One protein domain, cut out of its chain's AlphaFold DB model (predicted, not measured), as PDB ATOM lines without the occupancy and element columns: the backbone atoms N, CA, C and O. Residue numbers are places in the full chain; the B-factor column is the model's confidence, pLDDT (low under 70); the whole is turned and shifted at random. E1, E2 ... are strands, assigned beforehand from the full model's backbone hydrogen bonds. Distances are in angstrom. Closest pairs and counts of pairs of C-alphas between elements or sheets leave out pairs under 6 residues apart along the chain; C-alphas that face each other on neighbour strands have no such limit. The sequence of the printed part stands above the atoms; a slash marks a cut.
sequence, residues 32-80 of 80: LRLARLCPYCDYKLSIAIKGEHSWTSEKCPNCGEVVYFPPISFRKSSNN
ATOM      1  N   LEU A  32     200.749 218.884 170.758       83.50
ATOM      2  CA  LEU A  32     199.827 217.806 171.088       83.50
ATOM      3  C   LEU A  32     200.189 216.520 170.332       83.50
ATOM      4  O   LEU A  32     200.069 216.437 169.106       83.50
ATOM      5  N   ARG A  33     200.636 215.516 171.088       88.75
ATOM      6  CA  ARG A  33     201.046 214.193 170.607       88.75
ATOM      7  C   ARG A  33     200.418 213.116 171.483       88.75
ATOM      8  O   ARG A  33     200.309 213.296 172.691       88.75
ATOM      9  N   LEU A  34     200.050 211.993 170.880       90.69
ATOM     10  CA  LEU A  34     199.480 210.835 171.559       90.69
ATOM     11  C   LEU A  34     200.399 209.629 171.357       90.69
ATOM     12  O   LEU A  34     200.693 209.258 170.221       90.69
ATOM     13  N   ALA A  35     200.851 209.009 172.446       94.06
ATOM     14  CA  ALA A  35     201.550 207.732 172.369       94.06
ATOM     15  C   ALA A  35     200.534 206.600 172.174       94.06
ATOM     16  O   ALA A  35     199.573 206.487 172.931       94.06
ATOM     17  N   ARG A  36     200.764 205.757 171.169       95.19
ATOM     18  CA  ARG A  36     200.023 204.513 170.970       95.19
ATOM     19  C   ARG A  36     200.767 203.394 171.684       95.19
ATOM     20  O   ARG A  36     201.896 203.071 171.313       95.19
ATOM     21  N   LEU A  37     200.154 202.848 172.728       96.88
ATOM     22  CA  LEU A  37     200.700 201.735 173.499       96.88
ATOM     23  C   LEU A  37     200.021 200.433 173.082       96.88
ATOM     24  O   LEU A  37     198.849 200.423 172.706       96.88
ATOM     25  N   CYS A  38     200.766 199.336 173.144       97.00
ATOM     26  CA  CYS A  38     200.208 198.005 173.003       97.00
ATOM     27  C   CYS A  38     199.345 197.688 174.237       97.00
ATOM     28  O   CYS A  38     199.894 197.648 175.335       97.00
ATOM     29  N   PRO A  39     198.041 197.398 174.090       96.75
ATOM     30  CA  PRO A  39     197.157 197.132 175.227       96.75
ATOM     31  C   PRO A  39     197.477 195.817 175.953       96.75
ATOM     32  O   PRO A  39     196.970 195.583 177.042       96.75
ATOM     33  N   TYR A  40     198.298 194.948 175.353       97.25
ATOM     34  CA  TYR A  40     198.671 193.656 175.931       97.25
ATOM     35  C   TYR A  40     199.923 193.714 176.811       97.25
ATOM     36  O   TYR A  40     200.101 192.857 177.668       97.25
ATOM     37  N   CYS A  41     200.837 194.657 176.559       96.88
ATOM     38  CA  CYS A  41     202.152 194.666 177.216       96.88
ATOM     39  C   CYS A  41     202.737 196.065 177.449       96.88
ATOM     40  O   CYS A  41     203.931 196.184 177.711       96.88
ATOM     41  N   ASP A  42     201.938 197.118 177.259       96.81
ATOM     42  CA  ASP A  42     202.294 198.534 177.426       96.81
ATOM     43  C   ASP A  42     203.487 199.032 176.595       96.81
ATOM     44  O   ASP A  42     203.948 200.168 176.733       96.81
ATOM     45  N   TYR A  43     203.970 198.216 175.655       97.12
ATOM     46  CA  TYR A  43     205.047 198.604 174.760       97.12
ATOM     47  C   TYR A  43     204.610 199.764 173.860       97.12
ATOM     48  O   TYR A  43     203.556 199.719 173.221       97.12
ATOM     49  N   LYS A  44     205.444 200.799 173.766       97.12
ATOM     50  CA  LYS A  44     205.182 201.965 172.920       97.12
ATOM     51  C   LYS A  44     205.367 201.622 171.443       97.12
ATOM     52  O   LYS A  44     206.488 201.399 170.998       97.12
ATOM     53  N   LEU A  45     204.276 201.656 170.683       95.69
ATOM     54  CA  LEU A  45     204.254 201.316 169.261       95.69
ATOM     55  C   LEU A  45     204.602 202.520 168.386       95.69
ATOM     56  O   LEU A  45     205.578 202.492 167.639       95.69
ATOM     57  N   SER A  46     203.859 203.615 168.531       93.38
ATOM     58  CA  SER A  46     204.037 204.802 167.693       93.38
ATOM     59  C   SER A  46     203.590 206.084 168.405       93.38
ATOM     60  O   SER A  46     203.122 206.069 169.548       93.38
ATOM     61  N   ILE A  47     203.804 207.233 167.759       92.50
ATOM     62  CA  ILE A  47     203.326 208.536 168.232       92.50
ATOM     63  C   ILE A  47     202.448 209.135 167.141       92.50
ATOM     64  O   ILE A  47     202.943 209.463 166.063       92.50
ATOM     65  N   ALA A  48     201.167 209.334 167.436       91.62
ATOM     66  CA  ALA A  48     200.288 210.112 166.584       91.62
ATOM     67  C   ALA A  48     200.441 211.604 166.905       91.62
ATOM     68  O   ALA A  48     200.319 212.032 168.054       91.62
ATOM     69  N   ILE A  49     200.724 212.402 165.880       90.25
ATOM     70  CA  ILE A  49     200.832 213.863 165.975       90.25
ATOM     71  C   ILE A  49     199.465 214.473 165.639       90.25
ATOM     72  O   ILE A  49     198.675 213.848 164.929       90.25
ATOM     73  N   LYS A  50     199.169 215.677 166.141       88.00
ATOM     74  CA  LYS A  50     197.923 216.397 165.852       88.00
ATOM     75  C   LYS A  50     197.551 216.351 164.365       88.00
ATOM     76  O   LYS A  50     198.327 216.768 163.509       88.00
ATOM     77  N   GLY A  51     196.334 215.897 164.087       87.25
ATOM     78  CA  GLY A  51     195.789 215.760 162.739       87.25
ATOM     79  C   GLY A  51     194.463 215.005 162.754       87.25
ATOM     80  O   GLY A  51     193.776 214.970 163.775       87.25
ATOM     81  N   GLU A  52     194.122 214.383 161.637       88.62
ATOM     82  CA  GLU A  52     193.027 213.424 161.535       88.62
ATOM     83  C   GLU A  52     193.622 212.082 161.118       88.62
ATOM     84  O   GLU A  52     194.433 212.021 160.194       88.62
ATOM     85  N   HIS A  53     193.279 211.019 161.842       91.00
ATOM     86  CA  HIS A  53     193.830 209.686 161.616       91.00
ATOM     87  C   HIS A  53     192.689 208.694 161.466       91.00
ATOM     88  O   HIS A  53     191.758 208.707 162.268       91.00
ATOM     89  N   SER A  54     192.791 207.813 160.475       93.75
ATOM     90  CA  SER A  54     191.882 206.685 160.280       93.75
ATOM     91  C   SER A  54     192.198 205.529 161.235       93.75
ATOM     92  O   SER A  54     193.135 205.594 162.032       93.75
ATOM     93  N   TRP A  55     191.446 204.434 161.105       96.25
ATOM     94  CA  TRP A  55     191.823 203.144 161.680       96.25
ATOM     95  C   TRP A  55     193.232 202.746 161.227       96.25
ATOM     96  O   TRP A  55     193.574 202.896 160.051       96.25
ATOM     97  N   THR A  56     194.031 202.220 162.151       95.06
ATOM     98  CA  THR A  56     195.368 201.683 161.856       95.06
ATOM     99  C   THR A  56     195.597 200.393 162.622       95.06
ATOM    100  O   THR A  56     195.176 200.297 163.772       95.06
ATOM    101  N   SER A  57     196.302 199.436 162.026       95.75
ATOM    102  CA  SER A  57     196.796 198.249 162.722       95.75
ATOM    103  C   SER A  57     198.322 198.220 162.729       95.75
ATOM    104  O   SER A  57     198.967 198.593 161.750       95.75
ATOM    105  N   GLU A  58     198.908 197.795 163.844       95.50
ATOM    106  CA  GLU A  58     200.357 197.684 164.015       95.50
ATOM    107  C   GLU A  58     200.677 196.363 164.731       95.50
ATOM    108  O   GLU A  58     200.039 196.012 165.725       95.50
ATOM    109  N   LYS A  59     201.663 195.608 164.231       97.38
ATOM    110  CA  LYS A  59     202.163 194.412 164.923       97.38
ATOM    111  C   LYS A  59     203.138 194.837 166.013       97.38
ATOM    112  O   LYS A  59     204.132 195.502 165.727       97.38
ATOM    113  N   CYS A  60     202.886 194.421 167.248       97.31
ATOM    114  CA  CYS A  60     203.751 194.731 168.371       97.31
ATOM    115  C   CYS A  60     205.106 194.020 168.224       97.31
ATOM    116  O   CYS A  60     205.136 192.788 168.182       97.31
ATOM    117  N   PRO A  61     206.240 194.748 168.196       96.25
ATOM    118  CA  PRO A  61     207.557 194.122 168.107       96.25
ATOM    119  C   PRO A  61     207.966 193.427 169.416       96.25
ATOM    120  O   PRO A  61     208.904 192.640 169.401       96.25
ATOM    121  N   ASN A  62     207.274 193.707 170.529       96.88
ATOM    122  CA  ASN A  62     207.550 193.108 171.834       96.88
ATOM    123  C   ASN A  62     206.793 191.787 172.055       96.88
ATOM    124  O   ASN A  62     207.413 190.769 172.331       96.88
ATOM    125  N   CYS A  63     205.462 191.783 171.914       96.88
ATOM    126  CA  CYS A  63     204.634 190.598 172.189       96.88
ATOM    127  C   CYS A  63     204.117 189.878 170.933       96.88
ATOM    128  O   CYS A  63     203.507 188.824 171.047       96.88
ATOM    129  N   GLY A  64     204.332 190.429 169.734       96.88
ATOM    130  CA  GLY A  64     203.922 189.811 168.469       96.88
ATOM    131  C   GLY A  64     202.449 189.994 168.087       96.88
ATOM    132  O   GLY A  64     202.117 189.751 166.926       96.88
ATOM    133  N   GLU A  65     201.603 190.464 169.006       98.06
ATOM    134  CA  GLU A  65     200.174 190.697 168.764       98.06
ATOM    135  C   GLU A  65     199.905 191.812 167.752       98.06
ATOM    136  O   GLU A  65     200.664 192.781 167.645       98.06
ATOM    137  N   VAL A  66     198.788 191.699 167.031       97.75
ATOM    138  CA  VAL A  66     198.305 192.747 166.123       97.75
ATOM    139  C   VAL A  66     197.336 193.649 166.875       97.75
ATOM    140  O   VAL A  66     196.271 193.218 167.308       97.75
ATOM    141  N   VAL A  67     197.700 194.921 167.013       97.19
ATOM    142  CA  VAL A  67     196.915 195.925 167.734       97.19
ATOM    143  C   VAL A  67     196.186 196.807 166.733       97.19
ATOM    144  O   VAL A  67     196.802 197.312 165.795       97.19
ATOM    145  N   TYR A  68     194.891 197.022 166.948       96.50
ATOM    146  CA  TYR A  68     194.072 197.949 166.168       96.50
ATOM    147  C   TYR A  68     193.832 199.230 166.965       96.50
ATOM    148  O   TYR A  68     193.426 199.182 168.124       96.50
ATOM    149  N   PHE A  69     194.051 200.376 166.329       95.50
ATOM    150  CA  PHE A  69     193.785 201.689 166.898       95.50
ATOM    151  C   PHE A  69     192.586 202.337 166.206       95.50
ATOM    152  O   PHE A  69     192.538 202.338 164.969       95.50
ATOM    153  N   PRO A  70     191.644 202.910 166.978       94.19
ATOM    154  CA  PRO A  70     190.520 203.638 166.416       94.19
ATOM    155  C   PRO A  70     190.974 204.943 165.742       94.19
ATOM    156  O   PRO A  70     192.064 205.450 166.040       94.19
ATOM    157  N   PRO A  71     190.135 205.520 164.862       93.88
ATOM    158  CA  PRO A  71     190.345 206.846 164.317       93.88
ATOM    159  C   PRO A  71     190.448 207.863 165.447       93.88
ATOM    160  O   PRO A  71     189.726 207.779 166.444       93.88
ATOM    161  N   ILE A  72     191.326 208.844 165.281       91.12
ATOM    162  CA  ILE A  72     191.500 209.922 166.252       91.12
ATOM    163  C   ILE A  72     191.450 211.271 165.545       91.12
ATOM    164  O   ILE A  72     192.092 211.491 164.516       91.12
ATOM    165  N   SER A  73     190.706 212.197 166.140       84.56
ATOM    166  CA  SER A  73     190.648 213.592 165.714       84.56
ATOM    167  C   SER A  73     191.039 214.473 166.887       84.56
ATOM    168  O   SER A  73     190.482 214.372 167.980       84.56
ATOM    169  N   PHE A  74     191.990 215.369 166.664       81.38
ATOM    170  CA  PHE A  74     192.464 216.272 167.702       81.38
ATOM    171  C   PHE A  74     191.592 217.532 167.709       81.38
ATOM    172  O   PHE A  74     191.815 218.455 166.925       81.38
ATOM    173  N   ARG A  75     190.583 217.580 168.584       77.44
ATOM    174  CA  ARG A  75     189.741 218.775 168.765       77.44
ATOM    175  C   ARG A  75     190.392 219.725 169.773       77.44
ATOM    176  O   ARG A  75     190.953 219.282 170.771       77.44
ATOM    177  N   LYS A  76     190.333 221.037 169.523       65.56
ATOM    178  CA  LYS A  76     190.581 222.024 170.584       65.56
ATOM    179  C   LYS A  76     189.375 221.996 171.525       65.56
ATOM    180  O   LYS A  76     188.249 221.955 171.036       65.56
ATOM    181  N   SER A  77     189.603 222.023 172.839       57.88
ATOM    182  CA  SER A  77     188.529 222.333 173.787       57.88
ATOM    183  C   SER A  77     188.012 223.733 173.455       57.88
ATOM    184  O   SER A  77     188.793 224.687 173.472       57.88
ATOM    185  N   SER A  78     186.735 223.855 173.101       57.91
ATOM    186  CA  SER A  78     186.034 225.134 173.170       57.91
ATOM    187  C   SER A  78     185.678 225.327 174.638       57.91
ATOM    188  O   SER A  78     184.710 224.735 175.106       57.91
ATOM    189  N   ASN A  79     186.491 226.069 175.389       52.41
ATOM    190  CA  ASN A  79     186.066 226.505 176.716       52.41
ATOM    191  C   ASN A  79     184.934 227.522 176.510       52.41
ATOM    192  O   ASN A  79     185.188 228.596 175.966       52.41
ATOM    193  N   ASN A  80     183.710 227.128 176.869       45.25
ATOM    194  CA  ASN A  80     182.589 228.038 177.117       45.25
ATOM    195  C   ASN A  80     182.758 228.670 178.499       45.25
ATOM    196  O   ASN A  80     183.196 227.929 179.411       45.25
TER     197      ASN A  80
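AT A GLANCE: This is residues 32 to 80 of the 80 residues of an uncharacterized protein of Ruminococcus sp. AF37-3AC (UniProt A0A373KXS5). There is little regular structure here: two small strand hairpins, E1 with E2 and E3 with E4, come near each other at few points, and a tail, residues 74 to 80, runs out at one end. The 49 printed residues form a loose rod of 44 by 18 by 15 A, radius of gyration of the C-alphas 12.7 A. The class is all strand, with two antiparallel sheets, E1 - E2 and E3 - E4, and 19 residues in named strands.

HOW THE PARTS SIT: E1, residues 33 to 37, and E2, residues 44 to 49, form an antiparallel hairpin at 156 degrees; N 34 and O 48 are 2.8 A apart. E3, residues 56 to 59, and E4, residues 66 to 69, form another at 154 degrees; N 69 and O 56 are 2.8 A apart. The closest C-alphas of E2 and E3, Leu 45 and Glu 58, are 7.5 A apart. E1 and E3 are apart. Residues 52 to 53 pair with residues 72 to 73, antiparallel.

IN THESE COORDINATES: E1 begins at C-alpha 33 (201.046, 214.193, 170.607); E2 spans 14.4 A. E4 ends at C-alpha 69 (193.785, 201.689, 166.898).

THE WHOLE: The farthest C-alphas, Gly 64 and Asn 80, are 44.6 A apart. The printed part has no cut. Residues 76 to 80 are under pLDDT 70.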